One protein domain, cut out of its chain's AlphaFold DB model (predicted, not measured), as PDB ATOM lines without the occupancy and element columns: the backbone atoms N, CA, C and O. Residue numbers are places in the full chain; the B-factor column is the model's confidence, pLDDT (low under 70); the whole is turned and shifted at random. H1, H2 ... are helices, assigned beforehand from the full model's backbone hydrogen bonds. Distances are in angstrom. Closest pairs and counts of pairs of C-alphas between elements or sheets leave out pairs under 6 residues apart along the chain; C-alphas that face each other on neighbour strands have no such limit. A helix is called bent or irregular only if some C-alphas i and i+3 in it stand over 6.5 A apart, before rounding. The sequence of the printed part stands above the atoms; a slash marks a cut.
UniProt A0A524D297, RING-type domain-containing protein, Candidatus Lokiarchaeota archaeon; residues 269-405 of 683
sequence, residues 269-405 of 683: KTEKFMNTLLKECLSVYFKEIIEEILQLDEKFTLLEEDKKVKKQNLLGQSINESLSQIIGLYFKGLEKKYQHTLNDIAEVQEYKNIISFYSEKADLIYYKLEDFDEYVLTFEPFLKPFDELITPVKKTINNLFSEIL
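What this domain is: This is residues 269 to 405 of the 683 residues of the protein "RING-type domain-containing protein" of Candidatus Lokiarchaeota archaeon (UniProt A0A524D297). Three long helices, H4, H5 and H7, run nearly in line with one another along an elongated body, and H1 joins them at a slant to make a four-helix bundle. H2 crosses over H4, short H3 packs on the first part of H4, and little H6 makes the turn between H5 and H7 at one end; at the other end residues 343 to 349 stick out. The printed part has 137 residues with seven named helices, H1 to H7 in order, and no named strand: its class is all helix. It is only just compact, close to loose, with a radius of gyration of the C-alphas of 17.0 A and spans of 61 by 32 by 20 A.

Where its parts are: Find C-alpha 269 at (17.023, 23.753, -43.986); from there H1 runs to residue 285, 24.5 A. H2 follows, residues 287 to 300, 19.9 A, then H3, residues 311 to 316. Look next at C-alpha 319 at (6.684, 19.910, -33.525), where H4 begins; it runs 38.5 A to residue 344. H5, the longest helix, spans residues 350 to 378, 43.1 A. H6 is residues 380 to 383. H7, residues 387 to 405, 28.1 A, ends at C-alpha 405 at (-4.289, 24.836, -16.356); it is only just irregular, with C-alphas 389 and 392 6.8 A apart.

How they stand to each other: Start at H4, the hub, which touches five helices. H4 and H5 form a hairpin at a shallow tilt of 8 degrees, opposite ways; their closest C-alphas, Tyr 338 and Ile 354, are 7.0 A apart. H7 touches H4 the same way at a shallow tilt of 9 degrees, closest at C-alphas 320 and 393, 6.0 A. H7 also touches H5, opposite ways at 10 degrees, closest at C-alphas 362 and 404, 6.6 A. H2 touches H4 at a steep tilt of 46 degrees, closest at C-alphas 296 and 333, 5.4 A. H3 and H4 form a hairpin, closest at C-alphas 314 and 322, 5.4 A. H1 and H4 only just touch, with 3 pairs of C-alphas within 8 A. H6 and H7 touch only at the corner, closest at C-alphas 380 and 387, 5.9 A. In H1, H2, H3 and H5 every O i to N i+4 pair is within hydrogen-bond range; H4 has 20 of 22, H7 has 12 of 15, and H6 is too short for one.

The domain as a whole: The farthest C-alphas, those of Ala 346 and Pro 385, are 61.0 A apart. The printed part has no cut and no long link. Confidence is under 70 at residues 305, 306, 346 and 348.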
ATOM      1  N   LYS A 269      16.071  24.783 -44.437       91.81
ATOM      2  CA  LYS A 269      17.023  23.753 -43.986       91.81
ATOM      3  C   LYS A 269      17.253  23.819 -42.475       91.81
ATOM      4  O   LYS A 269      17.281  22.774 -41.826       91.81
ATOM      5  N   THR A 270      17.374  25.028 -41.930       91.25
ATOM      6  CA  THR A 270      17.543  25.271 -40.488       91.25
ATOM      7  C   THR A 270      16.308  24.816 -39.715       91.25
ATOM      8  O   THR A 270      16.427  24.070 -38.746       91.25
ATOM      9  N   GLU A 271      15.116  25.175 -40.190       90.56
ATOM     10  CA  GLU A 271      13.836  24.746 -39.621       90.56
ATOM     11  C   GLU A 271      13.685  23.219 -39.639       90.56
ATOM     12  O   GLU A 271      13.239  22.625 -38.659       90.56
ATOM     13  N   LYS A 272      14.085  22.556 -40.732       91.50
ATOM     14  CA  LYS A 272      14.051  21.091 -40.824       91.50
ATOM     15  C   LYS A 272      14.965  20.437 -39.785       91.50
ATOM     16  O   LYS A 272      14.531  19.502 -39.119       91.50
ATOM     17  N   PHE A 273      16.198  20.924 -39.646       92.12
ATOM     18  CA  PHE A 273      17.154  20.414 -38.658       92.12
ATOM     19  C   PHE A 273      16.648  20.609 -37.224       92.12
ATOM     20  O   PHE A 273      16.613  19.653 -36.450       92.12
ATOM     21  N   MET A 274      16.161  21.812 -36.904       90.81
ATOM     22  CA  MET A 274      15.543  22.109 -35.611       90.81
ATOM     23  C   MET A 274      14.370  21.186 -35.299       90.81
ATOM     24  O   MET A 274      14.327  20.587 -34.230       90.81
ATOM     25  N   ASN A 275      13.437  21.025 -36.239       89.19
ATOM     26  CA  ASN A 275      12.292  20.139 -36.052       89.19
ATOM     27  C   ASN A 275      12.727  18.694 -35.778       89.19
ATOM     28  O   ASN A 275      12.098  18.021 -34.971       89.19
ATOM     29  N   THR A 276      13.784  18.203 -36.429       91.00
ATOM     30  CA  THR A 276      14.322  16.864 -36.150       91.00
ATOM     31  C   THR A 276      14.837  16.751 -34.715       91.00
ATOM     32  O   THR A 276      14.445  15.814 -34.022       91.00
ATOM     33  N   LEU A 277      15.638  17.713 -34.248       91.38
ATOM     34  CA  LEU A 277      16.175  17.706 -32.882       91.38
ATOM     35  C   LEU A 277      15.083  17.845 -31.817       91.38
ATOM     36  O   LEU A 277      15.047  17.070 -30.866       91.38
ATOM     37  N   LEU A 278      14.166  18.801 -31.988       92.06
ATOM     38  CA  LEU A 278      13.083  19.033 -31.031       92.06
ATOM     39  C   LEU A 278      12.144  17.828 -30.929       92.06
ATOM     40  O   LEU A 278      11.661  17.523 -29.845       92.06
ATOM     41  N   LYS A 279      11.912  17.102 -32.028       91.00
ATOM     42  CA  LYS A 279      11.144  15.847 -31.998       91.00
ATOM     43  C   LYS A 279      11.854  14.737 -31.242       91.00
ATOM     44  O   LYS A 279      11.191  13.960 -30.558       91.00
ATOM     45  N   GLU A 280      13.168  14.621 -31.407       91.06
ATOM     46  CA  GLU A 280      13.955  13.632 -30.677       91.06
ATOM     47  C   GLU A 280      13.915  13.932 -29.176       91.06
ATOM     48  O   GLU A 280      13.537  13.054 -28.400       91.06
ATOM     49  N   CYS A 281      14.149  15.191 -28.797       92.00
ATOM     50  CA  CYS A 281      14.003  15.677 -27.424       92.00
ATOM     51  C   CYS A 281      12.600  15.384 -26.868       92.00
ATOM     52  O   CYS A 281      12.462  14.719 -25.841       92.00
ATOM     53  N   LEU A 282      11.547  15.758 -27.604       93.12
ATOM     54  CA  LEU A 282      10.158  15.489 -27.226       93.12
ATOM     55  C   LEU A 282       9.909  13.993 -26.982       93.12
ATOM     56  O   LEU A 282       9.229  13.617 -26.031       93.12
ATOM     57  N   SER A 283      10.476  13.124 -27.823       91.00
ATOM     58  CA  SER A 283      10.305  11.672 -27.712       91.00
ATOM     59  C   SER A 283      10.931  11.065 -26.453       91.00
ATOM     60  O   SER A 283      10.483   9.999 -26.020       91.00
ATOM     61  N   VAL A 284      11.937  11.739 -25.886       92.31
ATOM     62  CA  VAL A 284      12.618  11.356 -24.647       92.31
ATOM     63  C   VAL A 284      11.902  11.977 -23.448       92.31
ATOM     64  O   VAL A 284      11.462  11.246 -22.565       92.31
ATOM     65  N   TYR A 285      11.686  13.296 -23.455       91.44
ATOM     66  CA  TYR A 285      11.110  14.036 -22.322       91.44
ATOM     67  C   TYR A 285       9.666  13.612 -22.025       91.44
ATOM     68  O   TYR A 285       9.272  13.486 -20.867       91.44
ATOM     69  N   PHE A 286       8.884  13.319 -23.070       94.94
ATOM     70  CA  PHE A 286       7.487  12.896 -22.951       94.94
ATOM     71  C   PHE A 286       7.314  11.381 -23.082       94.94
ATOM     72  O   PHE A 286       6.195  10.914 -23.286       94.94
ATOM     73  N   LYS A 287       8.387  10.584 -22.975       93.69
ATOM     74  CA  LYS A 287       8.323   9.126 -23.165       93.69
ATOM     75  C   LYS A 287       7.241   8.473 -22.300       93.69
ATOM     76  O   LYS A 287       6.395   7.760 -22.836       93.69
ATOM     77  N   GLU A 288       7.237   8.760 -21.000       94.69
ATOM     78  CA  GLU A 288       6.275   8.196 -20.041       94.69
ATOM     79  C   GLU A 288       4.836   8.629 -20.349       94.69
ATOM     80  O   GLU A 288       3.917   7.813 -20.327       94.69
ATOM     81  N   ILE A 289       4.645   9.899 -20.718       95.00
ATOM     82  CA  ILE A 289       3.340  10.446 -21.108       95.00
ATOM     83  C   ILE A 289       2.833   9.767 -22.382       95.00
ATOM     84  O   ILE A 289       1.678   9.358 -22.447       95.00
ATOM     85  N   ILE A 290       3.691   9.598 -23.392       93.88
ATOM     86  CA  ILE A 290       3.345   8.917 -24.643       93.88
ATOM     87  C   ILE A 290       2.968   7.456 -24.370       93.88
ATOM     88  O   ILE A 290       1.992   6.966 -24.932       93.88
ATOM     89  N   GLU A 291       3.708   6.758 -23.509       94.25
ATOM     90  CA  GLU A 291       3.387   5.386 -23.108       94.25
ATOM     91  C   GLU A 291       2.040   5.309 -22.372       94.25
ATOM     92  O   GLU A 291       1.219   4.446 -22.691       94.25
ATOM     93  N   GLU A 292       1.754   6.249 -21.466       94.69
ATOM     94  CA  GLU A 292       0.460   6.340 -20.783       94.69
ATOM     95  C   GLU A 292      -0.690   6.640 -21.765       94.69
ATOM     96  O   GLU A 292      -1.743   6.010 -21.673       94.69
ATOM     97  N   ILE A 293      -0.495   7.517 -22.761       94.31
ATOM     98  CA  ILE A 293      -1.487   7.770 -23.827       94.31
ATOM     99  C   ILE A 293      -1.829   6.477 -24.568       94.31
ATOM    100  O   ILE A 293      -3.006   6.200 -24.799       94.31
ATOM    101  N   LEU A 294      -0.823   5.679 -24.942       92.69
ATOM    102  CA  LEU A 294      -1.042   4.419 -25.658       92.69
ATOM    103  C   LEU A 294      -1.836   3.422 -24.804       92.69
ATOM    104  O   LEU A 294      -2.772   2.801 -25.303       92.69
ATOM    105  N   GLN A 295      -1.532   3.322 -23.507       92.88
ATOM    106  CA  GLN A 295      -2.289   2.478 -22.574       92.88
ATOM    107  C   GLN A 295      -3.736   2.957 -22.384       92.88
ATOM    108  O   GLN A 295      -4.656   2.145 -22.255       92.88
ATOM    109  N   LEU A 296      -3.957   4.273 -22.346       92.12
ATOM    110  CA  LEU A 296      -5.293   4.861 -22.253       92.12
ATOM    111  C   LEU A 296      -6.096   4.628 -23.540       92.12
ATOM    112  O   LEU A 296      -7.291   4.348 -23.461       92.12
ATOM    113  N   ASP A 297      -5.455   4.685 -24.706       91.50
ATOM    114  CA  ASP A 297      -6.087   4.392 -25.996       91.50
ATOM    115  C   ASP A 297      -6.525   2.937 -26.129       91.50
ATOM    116  O   ASP A 297      -7.635   2.681 -26.593       91.50
ATOM    117  N   GLU A 298      -5.726   1.991 -25.635       88.94
ATOM    118  CA  GLU A 298      -6.112   0.576 -25.603       88.94
ATOM    119  C   GLU A 298      -7.373   0.311 -24.775       88.94
ATOM    120  O   GLU A 298      -8.139  -0.592 -25.111       88.94
ATOM    121  N   LYS A 299      -7.594   1.085 -23.707       88.44
ATOM    122  CA  LYS A 299      -8.726   0.895 -22.789       88.44
ATOM    123  C   LYS A 299      -9.957   1.720 -23.151       88.44
ATOM    124  O   LYS A 299     -11.071   1.268 -22.911       88.44
ATOM    125  N   PHE A 300      -9.770   2.930 -23.677       87.12
ATOM    126  CA  PHE A 300     -10.840   3.928 -23.778       87.12
ATOM    127  C   PHE A 300     -11.059   4.495 -25.186       87.12
ATOM    128  O   PHE A 300     -11.933   5.357 -25.339       87.12
ATOM    129  N   THR A 301     -10.296   4.047 -26.191       86.06
ATOM    130  CA  THR A 301     -10.374   4.462 -27.606       86.06
ATOM    131  C   THR A 301     -10.404   5.988 -27.769       86.06
ATOM    132  O   THR A 301     -11.458   6.630 -27.742       86.06
ATOM    133  N   LEU A 302      -9.243   6.628 -27.892       85.06
ATOM    134  CA  LEU A 302      -9.130   8.091 -27.899       85.06
ATOM    135  C   LEU A 302      -9.450   8.719 -29.258       85.06
ATOM    136  O   LEU A 302      -9.821   9.895 -29.298       85.06
ATOM    137  N   LEU A 303      -9.335   7.974 -30.355       84.31
ATOM    138  CA  LEU A 303      -9.674   8.428 -31.709       84.31
ATOM    139  C   LEU A 303     -11.045   7.887 -32.165       84.31
ATOM    140  O   LEU A 303     -11.732   7.206 -31.409       84.31
ATOM    141  N   GLU A 304     -11.476   8.267 -33.373       75.88
ATOM    142  CA  GLU A 304     -12.685   7.726 -34.018       75.88
ATOM    143  C   GLU A 304     -12.628   6.193 -34.130       75.88
ATOM    144  O   GLU A 304     -11.537   5.615 -34.169       75.88
ATOM    145  N   GLU A 305     -13.803   5.555 -34.204       57.25
ATOM    146  CA  GLU A 305     -13.954   4.097 -34.294       57.25
ATOM    147  C   GLU A 305     -13.002   3.508 -35.364       57.25
ATOM    148  O   GLU A 305     -12.894   4.025 -36.477       57.25
ATOM    149  N   ASP A 306     -12.239   2.478 -34.973       61.03
ATOM    150  CA  ASP A 306     -11.190   1.759 -35.728       61.03
ATOM    151  C   ASP A 306      -9.800   2.413 -35.904       61.03
ATOM    152  O   ASP A 306      -8.893   1.786 -36.468       61.03
ATOM    153  N   LYS A 307      -9.543   3.616 -35.373       76.94
ATOM    154  CA  LYS A 307      -8.190   4.217 -35.389       76.94
ATOM    155  C   LYS A 307      -7.510   4.099 -34.023       76.94
ATOM    156  O   LYS A 307      -7.987   4.652 -33.043       76.94
ATOM    157  N   LYS A 308      -6.342   3.449 -33.969       81.94
ATOM    158  CA  LYS A 308      -5.462   3.455 -32.783       81.94
ATOM    159  C   LYS A 308      -4.421   4.564 -32.850       81.94
ATOM    160  O   LYS A 308      -3.864   4.841 -33.921       81.94
ATOM    161  N   VAL A 309      -4.107   5.147 -31.699       85.00
ATOM    162  CA  VAL A 309      -2.978   6.064 -31.540       85.00
ATOM    163  C   VAL A 309      -1.682   5.284 -31.771       85.00
ATOM    164  O   VAL A 309      -1.456   4.215 -31.212       85.00
ATOM    165  N   LYS A 310      -0.807   5.814 -32.630       85.81
ATOM    166  CA  LYS A 310       0.511   5.230 -32.919       85.81
ATOM    167  C   LYS A 310       1.595   6.245 -32.590       85.81
ATOM    168  O   LYS A 310       1.526   7.376 -33.066       85.81
ATOM    169  N   LYS A 311       2.646   5.820 -31.878       84.44
ATOM    170  CA  LYS A 311       3.810   6.666 -31.537       84.44
ATOM    171  C   LYS A 311       4.407   7.373 -32.761       84.44
ATOM    172  O   LYS A 311       4.717   8.558 -32.709       84.44
ATOM    173  N   GLN A 312       4.508   6.660 -33.882       83.25
ATOM    174  CA  GLN A 312       5.021   7.192 -35.151       83.25
ATOM    175  C   GLN A 312       4.163   8.339 -35.701       83.25
ATOM    176  O   GLN A 312       4.705   9.281 -36.267       83.25
ATOM    177  N   ASN A 313       2.843   8.290 -35.509       83.75
ATOM    178  CA  ASN A 313       1.937   9.338 -35.975       83.75
ATOM    179  C   ASN A 313       2.022  10.583 -35.086       83.75
ATOM    180  O   ASN A 313       1.993  11.691 -35.615       83.75
ATOM    181  N   LEU A 314       2.175  10.399 -33.768       84.00
ATOM    182  CA  LEU A 314       2.336  11.500 -32.811       84.00
ATOM    183  C   LEU A 314       3.613  12.301 -33.077       84.00
ATOM    184  O   LEU A 314       3.580  13.523 -33.060       84.00
ATOM    185  N   LEU A 315       4.728  11.624 -33.369       86.38
ATOM    186  CA  LEU A 315       6.038  12.261 -33.592       86.38
ATOM    187  C   LEU A 315       6.326  12.573 -35.079       86.38
ATOM    188  O   LEU A 315       7.307  13.240 -35.422       86.38
ATOM    189  N   GLY A 316       5.480  12.088 -35.993       76.38
ATOM    190  CA  GLY A 316       5.649  12.241 -37.441       76.38
ATOM    191  C   GLY A 316       5.303  13.634 -37.978       76.38
ATOM    192  O   GLY A 316       5.813  14.019 -39.029       76.38
ATOM    193  N   GLN A 317       4.495  14.405 -37.251       82.69
ATOM    194  CA  GLN A 317       3.950  15.711 -37.658       82.69
ATOM    195  C   GLN A 317       4.879  16.883 -37.313       82.69
ATOM    196  O   GLN A 317       5.992  16.644 -36.867       82.69
ATOM    197  N   SER A 318       4.509  18.144 -37.557       89.25
ATOM    198  CA  SER A 318       5.339  19.272 -37.091       89.25
ATOM    199  C   SER A 318       5.438  19.292 -35.558       89.25
ATOM    200  O   SER A 318       4.555  18.774 -34.879       89.25
ATOM    201  N   ILE A 319       6.491  19.897 -34.988       90.75
ATOM    202  CA  ILE A 319       6.684  19.910 -33.525       90.75
ATOM    203  C   ILE A 319       5.478  20.502 -32.776       90.75
ATOM    204  O   ILE A 319       5.053  19.963 -31.756       90.75
ATOM    205  N   ASN A 320       4.875  21.554 -33.332       91.94
ATOM    206  CA  ASN A 320       3.714  22.223 -32.748       91.94
ATOM    207  C   ASN A 320       2.483  21.305 -32.717       91.94
ATOM    208  O   ASN A 320       1.763  21.252 -31.718       91.94
ATOM    209  N   GLU A 321       2.250  20.567 -33.804       92.00
ATOM    210  CA  GLU A 321       1.157  19.596 -33.896       92.00
ATOM    211  C   GLU A 321       1.391  18.415 -32.956       92.00
ATOM    212  O   GLU A 321       0.467  18.009 -32.254       92.00
ATOM    213  N   SER A 322       2.626  17.906 -32.888       93.19
ATOM    214  CA  SER A 322       3.014  16.829 -31.976       93.19
ATOM    215  C   SER A 322       2.761  17.200 -30.515       93.19
ATOM    216  O   SER A 322       2.087  16.448 -29.813       93.19
ATOM    217  N   LEU A 323       3.234  18.367 -30.063       94.06
ATOM    218  CA  LEU A 323       3.005  18.869 -28.701       94.06
ATOM    219  C   LEU A 323       1.510  18.984 -28.382       94.06
ATOM    220  O   LEU A 323       1.036  18.452 -27.377       94.06
ATOM    221  N   SER A 324       0.761  19.627 -29.282       94.88
ATOM    222  CA  SER A 324      -0.677  19.845 -29.102       94.88
ATOM    223  C   SER A 324      -1.451  18.526 -29.047       94.88
ATOM    224  O   SER A 324      -2.341  18.354 -28.216       94.88
ATOM    225  N   GLN A 325      -1.097  17.558 -29.899       93.31
ATOM    226  CA  GLN A 325      -1.732  16.241 -29.907       93.31
ATOM    227  C   GLN A 325      -1.400  15.417 -28.671       93.31
ATOM    228  O   GLN A 325      -2.302  14.773 -28.138       93.31
ATOM    229  N   ILE A 326      -0.146  15.429 -28.206       94.69
ATOM    230  CA  ILE A 326       0.256  14.701 -26.996       94.69
ATOM    231  C   ILE A 326      -0.563  15.196 -25.804       94.69
ATOM    232  O   ILE A 326      -1.233  14.394 -25.155       94.69
ATOM    233  N   ILE A 327      -0.590  16.508 -25.564       95.38
ATOM    234  CA  ILE A 327      -1.334  17.092 -24.439       95.38
ATOM    235  C   ILE A 327      -2.839  16.852 -24.598       95.38
ATOM    236  O   ILE A 327      -3.499  16.375 -23.672       95.38
ATOM    237  N   GLY A 328      -3.385  17.105 -25.791       94.50
ATOM    238  CA  GLY A 328      -4.806  16.925 -26.070       94.50
ATOM    239  C   GLY A 328      -5.291  15.490 -25.838       94.50
ATOM    240  O   GLY A 328      -6.323  15.287 -25.186       94.50
ATOM    241  N   LEU A 329      -4.543  14.495 -26.334       94.56
ATOM    242  CA  LEU A 329      -4.855  13.074 -26.164       94.56
ATOM    243  C   LEU A 329      -4.644  12.602 -24.729       94.56
ATOM    244  O   LEU A 329      -5.460  11.822 -24.241       94.56
ATOM    245  N   TYR A 330      -3.607  13.090 -24.048       95.75
ATOM    246  CA  TYR A 330      -3.350  12.742 -22.654       95.75
ATOM    247  C   TYR A 330      -4.541  13.084 -21.767       95.75
ATOM    248  O   TYR A 330      -5.124  12.203 -21.133       95.75
ATOM    249  N   PHE A 331      -4.991  14.337 -21.813       95.81
ATOM    250  CA  PHE A 331      -6.155  14.751 -21.040       95.81
ATOM    251  C   PHE A 331      -7.438  14.059 -21.488       95.81
ATOM    252  O   PHE A 331      -8.222  13.652 -20.638       95.81
ATOM    253  N   LYS A 332      -7.645  13.849 -22.796       94.06
ATOM    254  CA  LYS A 332      -8.808  13.090 -23.285       94.06
ATOM    255  C   LYS A 332      -8.838  11.677 -22.692       94.06
ATOM    256  O   LYS A 332      -9.904  11.187 -22.326       94.06
ATOM    257  N   GLY A 333      -7.681  11.024 -22.584       93.00
ATOM    258  CA  GLY A 333      -7.563   9.708 -21.966       93.00
ATOM    259  C   GLY A 333      -7.798   9.730 -20.459       93.00
ATOM    260  O   GLY A 333      -8.545   8.890 -19.957       93.00
ATOM    261  N   LEU A 334      -7.231  10.705 -19.745       93.62
ATOM    262  CA  LEU A 334      -7.462  10.872 -18.308       93.62
ATOM    263  C   LEU A 334      -8.937  11.143 -17.994       93.62
ATOM    264  O   LEU A 334      -9.507  10.503 -17.114       93.62
ATOM    265  N   GLU A 335      -9.572  12.048 -18.736       92.69
ATOM    266  CA  GLU A 335     -10.980  12.399 -18.557       92.69
ATOM    267  C   GLU A 335     -11.893  11.199 -18.807       92.69
ATOM    268  O   GLU A 335     -12.792  10.958 -18.006       92.69
ATOM    269  N   LYS A 336     -11.635  10.399 -19.852       90.75
ATOM    270  CA  LYS A 336     -12.379   9.153 -20.097       90.75
ATOM    271  C   LYS A 336     -12.171   8.123 -18.988       90.75
ATOM    272  O   LYS A 336     -13.141   7.524 -18.527       90.75
ATOM    273  N   LYS A 337     -10.923   7.931 -18.544       90.75
ATOM    274  CA  LYS A 337     -10.583   7.008 -17.453       90.75
ATOM    275  C   LYS A 337     -11.375   7.343 -16.197       90.75
ATOM    276  O   LYS A 337     -12.042   6.472 -15.645       90.75
ATOM    277  N   TYR A 338     -11.325   8.601 -15.769       88.38
ATOM    278  CA  TYR A 338     -11.990   9.017 -14.543       88.38
ATOM    279  C   TYR A 338     -13.503   9.172 -14.713       88.38
ATOM    280  O   TYR A 338     -14.222   8.868 -13.772       88.38
ATOM    281  N   GLN A 339     -14.018   9.519 -15.899       86.94
ATOM    282  CA  GLN A 339     -15.460   9.454 -16.189       86.94
ATOM    283  C   GLN A 339     -16.013   8.043 -16.005       86.94
ATOM    284  O   GLN A 339     -17.069   7.882 -15.399       86.94
ATOM    285  N   HIS A 340     -15.295   7.023 -16.481       83.62
ATOM    286  CA  HIS A 340     -15.692   5.637 -16.259       83.62
ATOM    287  C   HIS A 340     -15.698   5.297 -14.764       83.62
ATOM    288  O   HIS A 340     -16.688   4.777 -14.265       83.62
ATOM    289  N   THR A 341     -14.654   5.695 -14.026       82.38
ATOM    290  CA  THR A 341     -14.591   5.496 -12.570       82.38
ATOM    291  C   THR A 341     -15.725   6.207 -11.826       82.38
ATOM    292  O   THR A 341     -16.271   5.635 -10.894       82.38
ATOM    293  N   LEU A 342     -16.127   7.420 -12.232       82.25
ATOM    294  CA  LEU A 342     -17.182   8.200 -11.564       82.25
ATOM    295  C   LEU A 342     -18.547   7.496 -11.538       82.25
ATOM    296  O   LEU A 342     -19.325   7.742 -10.613       82.25
ATOM    297  N   ASN A 343     -18.829   6.635 -12.520       73.94
ATOM    298  CA  ASN A 343     -20.079   5.875 -12.582       73.94
ATOM    299  C   ASN A 343     -20.153   4.774 -11.512       73.94
ATOM    300  O   ASN A 343     -21.247   4.469 -11.044       73.94
ATOM    301  N   ASP A 344     -19.008   4.238 -11.087       73.81
ATOM    302  CA  ASP A 344     -18.925   3.070 -10.202       73.81
ATOM    303  C   ASP A 344     -18.723   3.436  -8.719       73.81
ATOM    304  O   ASP A 344     -18.690   2.563  -7.854       73.81
ATOM    305  N   ILE A 345     -18.596   4.728  -8.398       77.56
ATOM    306  CA  ILE A 345     -18.309   5.190  -7.033       77.56
ATOM    307  C   ILE A 345     -19.512   4.973  -6.115       77.56
ATOM    308  O   ILE A 345     -20.586   5.533  -6.351       77.56
ATOM    309  N   ALA A 346     -19.321   4.263  -5.005       64.06
ATOM    310  CA  ALA A 346     -20.316   4.163  -3.936       64.06
ATOM    311  C   ALA A 346     -20.137   5.266  -2.876       64.06
ATOM    312  O   ALA A 346     -21.121   5.796  -2.357       64.06
ATOM    313  N   GLU A 347     -18.893   5.666  -2.588       72.25
ATOM    314  CA  GLU A 347     -18.565   6.550  -1.468       72.25
ATOM    315  C   GLU A 347     -18.175   7.976  -1.888       72.25
ATOM    316  O   GLU A 347     -17.369   8.221  -2.781       72.25
ATOM    317  N   VAL A 348     -18.678   8.970  -1.152       68.75
ATOM    318  CA  VAL A 348     -18.432  10.400  -1.423       68.75
ATOM    319  C   VAL A 348     -16.948  10.793  -1.298       68.75
ATOM    320  O   VAL A 348     -16.512  11.786  -1.895       68.75
ATOM    321  N   GLN A 349     -16.154  10.043  -0.527       71.38
ATOM    322  CA  GLN A 349     -14.734  10.328  -0.309       71.38
ATOM    323  C   GLN A 349     -13.871   9.986  -1.539       71.38
ATOM    324  O   GLN A 349     -12.874  10.670  -1.782       71.38
ATOM    325  N   GLU A 350     -14.289   9.033  -2.378       80.94
ATOM    326  CA  GLU A 350     -13.561   8.622  -3.588       80.94
ATOM    327  C   GLU A 350     -13.468   9.749  -4.633       80.94
ATOM    328  O   GLU A 350     -12.452   9.884  -5.315       80.94
ATOM    329  N   TYR A 351     -14.453  10.656  -4.676       84.94
ATOM    330  CA  TYR A 351     -14.417  11.845  -5.539       84.94
ATOM    331  C   TYR A 351     -13.223  12.764  -5.238       84.94
ATOM    332  O   TYR A 351     -12.666  13.368  -6.155       84.94
ATOM    333  N   LYS A 352     -12.809  12.889  -3.965       85.06
ATOM    334  CA  LYS A 352     -11.635  13.706  -3.600       85.06
ATOM    335  C   LYS A 352     -10.342  13.074  -4.109       85.06
ATOM    336  O   LYS A 352      -9.479  13.797  -4.599       85.06
ATOM    337  N   ASN A 353     -10.236  11.749  -4.029       87.88
ATOM    338  CA  ASN A 353      -9.062  11.019  -4.499       87.88
ATOM    339  C   ASN A 353      -8.899  11.186  -6.011       87.88
ATOM    340  O   ASN A 353      -7.809  11.502  -6.473       87.88
ATOM    341  N   ILE A 354      -9.990  11.072  -6.777       89.50
ATOM    342  CA  ILE A 354      -9.961  11.294  -8.231       89.50
ATOM    343  C   ILE A 354      -9.501  12.716  -8.570       89.50
ATOM    344  O   ILE A 354      -8.664  12.883  -9.453       89.50
ATOM    345  N   ILE A 355     -10.000  13.735  -7.857       90.56
ATOM    346  CA  ILE A 355      -9.555  15.125  -8.052       90.56
ATOM    347  C   ILE A 355      -8.049  15.262  -7.791       90.56
ATOM    348  O   ILE A 355      -7.365  15.905  -8.588       90.56
ATOM    349  N   SER A 356      -7.533  14.659  -6.711       91.38
ATOM    350  CA  SER A 356      -6.097  14.682  -6.390       91.38
ATOM    351  C   SER A 356      -5.278  14.035  -7.502       91.38
ATOM    352  O   SER A 356      -4.421  14.687  -8.088       91.38
ATOM    353  N   PHE A 357      -5.613  12.797  -7.881       91.94
ATOM    354  CA  PHE A 357      -4.872  12.060  -8.903       91.94
ATOM    355  C   PHE A 357      -4.923  12.726 -10.280       91.94
ATOM    356  O   PHE A 357      -3.930  12.723 -11.004       91.94
ATOM    357  N   TYR A 358      -6.066  13.293 -10.675       94.25
ATOM    358  CA  TYR A 358      -6.155  14.049 -11.923       94.25
ATOM    359  C   TYR A 358      -5.302  15.323 -11.868       94.25
ATOM    360  O   TYR A 358      -4.610  15.633 -12.834       94.25
ATOM    361  N   SER A 359      -5.306  16.026 -10.731       93.62
ATOM    362  CA  SER A 359      -4.497  17.233 -10.534       93.62
ATOM    363  C   SER A 359      -3.001  16.931 -10.591       93.62
ATOM    364  O   SER A 359      -2.292  17.610 -11.321       93.62
ATOM    365  N   GLU A 360      -2.543  15.878  -9.913       95.69
ATOM    366  CA  GLU A 360      -1.147  15.419  -9.949       95.69
ATOM    367  C   GLU A 360      -0.701  15.062 -11.373       95.69
ATOM    368  O   GLU A 360       0.406  15.393 -11.790       95.69
ATOM    369  N   LYS A 361      -1.577  14.423 -12.157       95.56
ATOM    370  CA  LYS A 361      -1.306  14.088 -13.562       95.56
ATOM    371  C   LYS A 361      -1.245  15.328 -14.460       95.56
ATOM    372  O   LYS A 361      -0.419  15.376 -15.369       95.56
ATOM    373  N   ALA A 362      -2.088  16.328 -14.203       96.31
ATOM    374  CA  ALA A 362      -2.030  17.617 -14.889       96.31
ATOM    375  C   ALA A 362      -0.749  18.398 -14.540       96.31
ATOM    376  O   ALA A 362      -0.145  19.006 -15.419       96.31
ATOM    377  N   ASP A 363      -0.307  18.338 -13.283       96.06
ATOM    378  CA  ASP A 363       0.934  18.978 -12.836       96.06
ATOM    379  C   ASP A 363       2.165  18.284 -13.429       96.06
ATOM    380  O   ASP A 363       3.073  18.948 -13.916       96.06
ATOM    381  N   LEU A 364       2.165  16.949 -13.506       95.69
ATOM    382  CA  LEU A 364       3.234  16.194 -14.161       95.69
ATOM    383  C   LEU A 364       3.453  16.643 -15.614       95.69
ATOM    384  O   LEU A 364       4.590  16.883 -16.015       95.69
ATOM    385  N   ILE A 365       2.384  16.763 -16.412       96.12
ATOM    386  CA  ILE A 365       2.522  17.199 -17.810       96.12
ATOM    387  C   ILE A 365       2.905  18.680 -17.921       96.12
ATOM    388  O   ILE A 365       3.594  19.046 -18.870       96.12
ATOM    389  N   TYR A 366       2.504  19.512 -16.953       97.12
ATOM    390  CA  TYR A 366       2.939  20.904 -16.860       97.12
ATOM    391  C   TYR A 366       4.457  20.992 -16.673       97.12
ATOM    392  O   TYR A 366       5.123  21.629 -17.483       97.12
ATOM    393  N   TYR A 367       5.014  20.286 -15.684       96.12
ATOM    394  CA  TYR A 367       6.458  20.286 -15.429       96.12
ATOM    395  C   TYR A 367       7.258  19.715 -16.604       96.12
ATOM    396  O   TYR A 367       8.272  20.277 -16.993       96.12
ATOM    397  N   LYS A 368       6.763  18.661 -17.267       95.62
ATOM    398  CA  LYS A 368       7.411  18.150 -18.489       95.62
ATOM    399  C   LYS A 368       7.412  19.148 -19.644       95.62
ATOM    400  O   LYS A 368       8.320  19.117 -20.473       95.62
ATOM    401  N   LEU A 369       6.396  20.005 -19.726       96.44
ATOM    402  CA  LEU A 369       6.358  21.081 -20.709       96.44
ATOM    403  C   LEU A 369       7.309  22.226 -20.334       96.44
ATOM    404  O   LEU A 369       7.909  22.801 -21.235       96.44
ATOM    405  N   GLU A 370       7.475  22.509 -19.043       95.81
ATOM    406  CA  GLU A 370       8.450  23.471 -18.510       95.81
ATOM    407  C   GLU A 370       9.892  23.044 -18.807       95.81
ATOM    408  O   GLU A 370      10.607  23.804 -19.457       95.81
ATOM    409  N   ASP A 371      10.266  21.798 -18.492       92.31
ATOM    410  CA  ASP A 371      11.582  21.229 -18.834       92.31
ATOM    411  C   ASP A 371      11.876  21.361 -20.344       92.31
ATOM    412  O   ASP A 371      12.995  21.645 -20.781       92.31
ATOM    413  N   PHE A 372      10.855  21.129 -21.176       94.19
ATOM    414  CA  PHE A 372      10.978  21.231 -22.628       94.19
ATOM    415  C   PHE A 372      11.092  22.685 -23.110       94.19
ATOM    416  O   PHE A 372      11.842  22.946 -24.050       94.19
ATOM    417  N   ASP A 373      10.372  23.626 -22.497       94.19
ATOM    418  CA  ASP A 373      10.465  25.055 -22.818       94.19
ATOM    419  C   ASP A 373      11.844  25.616 -22.462       94.19
ATOM    420  O   ASP A 373      12.472  26.290 -23.282       94.19
ATOM    421  N   GLU A 374      12.365  25.259 -21.286       91.62
ATOM    422  CA  GLU A 374      13.715  25.627 -20.863       91.62
ATOM    423  C   GLU A 374      14.758  25.114 -21.859       91.62
ATOM    424  O   GLU A 374      15.597  25.877 -22.348       91.62
ATOM    425  N   TYR A 375      14.644  23.850 -22.271       90.00
ATOM    426  CA  TYR A 375      15.507  23.297 -23.306       90.00
ATOM    427  C   TYR A 375      15.373  24.043 -24.649       90.00
ATOM    428  O   TYR A 375      16.376  24.353 -25.294       90.00
ATOM    429  N   VAL A 376      14.157  24.392 -25.079       90.50
ATOM    430  CA  VAL A 376      13.913  25.169 -26.308       90.50
ATOM    431  C   VAL A 376      14.619  26.531 -26.270       90.50
ATOM    432  O   VAL A 376      15.124  26.982 -27.305       90.50
ATOM    433  N   LEU A 377      14.715  27.173 -25.103       86.56
ATOM    434  CA  LEU A 377      15.426  28.447 -24.939       86.56
ATOM    435  C   LEU A 377      16.936  28.322 -25.184       86.56
ATOM    436  O   LEU A 377      17.544  29.261 -25.704       86.56
ATOM    437  N   THR A 378      17.538  27.156 -24.924       84.38
ATOM    438  CA  THR A 378      18.977  26.925 -25.161       84.38
ATOM    439  C   THR A 378      19.379  27.028 -26.639       84.38
ATOM    440  O   THR A 378      20.540  27.301 -26.945       84.38
ATOM    441  N   PHE A 379      18.436  26.877 -27.581       81.31
ATOM    442  CA  PHE A 379      18.711  27.010 -29.017       81.31
ATOM    443  C   PHE A 379      18.871  28.449 -29.488       81.31
ATOM    444  O   PHE A 379      19.538  28.682 -30.496       81.31
ATOM    445  N   GLU A 380      18.243  29.406 -28.808       82.62
ATOM    446  CA  GLU A 380      18.131  30.788 -29.275       82.62
ATOM    447  C   GLU A 380      19.492  31.421 -29.626       82.62
ATOM    448  O   GLU A 380      19.625  31.946 -30.733       82.62
ATOM    449  N   PRO A 381      20.561  31.276 -28.813       83.75
ATOM    450  CA  PRO A 381      21.884  31.795 -29.166       83.75
ATOM    451  C   PRO A 381      22.454  31.208 -30.463       83.75
ATOM    452  O   PRO A 381      23.216  31.873 -31.163       83.75
ATOM    453  N   PHE A 382      22.094  29.967 -30.796       85.62
ATOM    454  CA  PHE A 382      22.619  29.260 -31.958       85.62
ATOM    455  C   PHE A 382      21.829  29.516 -33.229       85.62
ATOM    456  O   PHE A 382      22.272  29.066 -34.284       85.62
ATOM    457  N   LEU A 383      20.674  30.188 -33.181       86.75
ATOM    458  CA  LEU A 383      19.801  30.349 -34.344       86.75
ATOM    459  C   LEU A 383      20.058  31.604 -35.151       86.75
ATOM    460  O   LEU A 383      19.738  31.581 -36.340       86.75
ATOM    461  N   LYS A 384      20.749  32.598 -34.596       85.00
ATOM    462  CA  LYS A 384      21.068  33.852 -35.282       85.00
ATOM    463  C   LYS A 384      21.488  33.656 -36.745       85.00
ATOM    464  O   LYS A 384      22.297  32.762 -37.036       85.00
ATOM    465  N   PRO A 385      20.928  34.443 -37.684       82.81
ATOM    466  CA  PRO A 385      19.865  35.454 -37.531       82.81
ATOM    467  C   PRO A 385      18.433  34.898 -37.675       82.81
ATOM    468  O   PRO A 385      17.501  35.629 -38.009       82.81
ATOM    469  N   PHE A 386      18.247  33.588 -37.529       86.38
ATOM    470  CA  PHE A 386      16.972  32.892 -37.723       86.38
ATOM    471  C   PHE A 386      16.220  32.659 -36.408       86.38
ATOM    472  O   PHE A 386      15.465  31.695 -36.298       86.38
ATOM    473  N   ASP A 387      16.411  33.530 -35.416       84.50
ATOM    474  CA  ASP A 387      15.834  33.385 -34.072       84.50
ATOM    475  C   ASP A 387      14.297  33.319 -34.118       84.50
ATOM    476  O   ASP A 387      13.665  32.588 -33.358       84.50
ATOM    477  N   GLU A 388      13.682  33.980 -35.104       86.81
ATOM    478  CA  GLU A 388      12.235  33.947 -35.351       86.81
ATOM    479  C   GLU A 388      11.673  32.535 -35.601       86.81
ATOM    480  O   GLU A 388      10.474  32.321 -35.409       86.81
ATOM    481  N   LEU A 389      12.507  31.562 -35.997       88.62
ATOM    482  CA  LEU A 389      12.085  30.176 -36.221       88.62
ATOM    483  C   LEU A 389      11.579  29.488 -34.950       88.62
ATOM    484  O   LEU A 389      10.789  28.550 -35.049       88.62
ATOM    485  N   ILE A 390      12.008  29.937 -33.767       90.31
ATOM    486  CA  ILE A 390      11.569  29.349 -32.496       90.31
ATOM    487  C   ILE A 390      10.250  29.953 -31.997       90.31
ATOM    488  O   ILE A 390       9.531  29.337 -31.212       90.31
ATOM    489  N   THR A 391       9.881  31.142 -32.487       91.31
ATOM    490  CA  THR A 391       8.693  31.888 -32.049       91.31
ATOM    491  C   THR A 391       7.390  31.086 -32.163       91.31
ATOM    492  O   THR A 391       6.607  31.106 -31.208       91.31
ATOM    493  N   PRO A 392       7.116  30.345 -33.260       92.31
ATOM    494  CA  PRO A 392       5.918  29.512 -33.349       92.31
ATOM    495  C   PRO A 392       5.874  28.407 -32.287       92.31
ATOM    496  O   PRO A 392       4.796  28.104 -31.776       92.31
ATOM    497  N   VAL A 393       7.032  27.836 -31.939       92.44
ATOM    498  CA  VAL A 393       7.158  26.793 -30.911       92.44
ATOM    499  C   VAL A 393       6.877  27.383 -29.534       92.44
ATOM    500  O   VAL A 393       5.956  26.922 -28.865       92.44
ATOM    501  N   LYS A 394       7.550  28.484 -29.165       93.50
ATOM    502  CA  LYS A 394       7.307  29.213 -27.903       93.50
ATOM    503  C   LYS A 394       5.839  29.619 -27.747       93.50
ATOM    504  O   LYS A 394       5.235  29.456 -26.691       93.50
ATOM    505  N   LYS A 395       5.217  30.123 -28.819       95.38
ATOM    506  CA  LYS A 395       3.788  30.474 -28.809       95.38
ATOM    507  C   LYS A 395       2.902  29.251 -28.565       95.38
ATOM    508  O   LYS A 395       1.919  29.351 -27.836       95.38
ATOM    509  N   THR A 396       3.233  28.120 -29.181       95.81
ATOM    510  CA  THR A 396       2.498  26.865 -28.996       95.81
ATOM    511  C   THR A 396       2.611  26.386 -27.551       95.81
ATOM    512  O   THR A 396       1.585  26.135 -26.930       95.81
ATOM    513  N   ILE A 397       3.819  26.367 -26.982       96.19
ATOM    514  CA  ILE A 397       4.072  26.013 -25.578       96.19
ATOM    515  C   ILE A 397       3.262  26.903 -24.620       96.19
ATOM    516  O   ILE A 397       2.521  26.392 -23.784       96.19
ATOM    517  N   ASN A 398       3.292  28.226 -24.802       96.00
ATOM    518  CA  ASN A 398       2.527  29.166 -23.969       96.00
ATOM    519  C   ASN A 398       1.009  28.925 -24.010       96.00
ATOM    520  O   ASN A 398       0.323  28.987 -22.984       96.00
ATOM    521  N   ASN A 399       0.472  28.629 -25.195       97.19
ATOM    522  CA  ASN A 399      -0.939  28.271 -25.331       97.19
ATOM    523  C   ASN A 399      -1.249  26.961 -24.594       97.19
ATOM    524  O   ASN A 399      -2.293  26.852 -23.955       97.19
ATOM    525  N   LEU A 400      -0.339  25.989 -24.660       97.38
ATOM    526  CA  LEU A 400      -0.501  24.683 -24.030       97.38
ATOM    527  C   LEU A 400      -0.420  24.756 -22.504       97.38
ATOM    528  O   LEU A 400      -1.226  24.104 -21.847       97.38
ATOM    529  N   PHE A 401       0.442  25.601 -21.928       97.88
ATOM    530  CA  PHE A 401       0.416  25.888 -20.488       97.88
ATOM    531  C   PHE A 401      -0.958  26.387 -20.039       97.88
ATOM    532  O   PHE A 401      -1.526  25.888 -19.066       97.88
ATOM    533  N   SER A 402      -1.523  27.336 -20.789       96.50
ATOM    534  CA  SER A 402      -2.855  27.874 -20.506       96.50
ATOM    535  C   SER A 402      -3.940  26.799 -20.642       96.50
ATOM    536  O   SER A 402      -4.866  26.738 -19.834       96.50
ATOM    537  N   GLU A 403      -3.830  25.924 -21.645       96.44
ATOM    538  CA  GLU A 403      -4.766  24.818 -21.858       96.44
ATOM    539  C   GLU A 403      -4.703  23.768 -20.741       96.44
ATOM    540  O   GLU A 403      -5.756  23.347 -20.259       96.44
ATOM    541  N   ILE A 404      -3.501  23.381 -20.301       97.19
ATOM    542  CA  ILE A 404      -3.271  22.448 -19.187       97.19
ATOM    543  C   ILE A 404      -3.965  22.961 -17.921       97.19
ATOM    544  O   ILE A 404      -4.766  22.242 -17.321       97.19
ATOM    545  N   LEU A 405      -3.701  24.218 -17.547       96.25
ATOM    546  CA  LEU A 405      -4.289  24.836 -16.356       96.25
ATOM    547  C   LEU A 405      -5.815  24.909 -16.462       96.25
ATOM    548  O   LEU A 405      -6.519  24.490 -15.543       96.25
TER     549      LEU A 405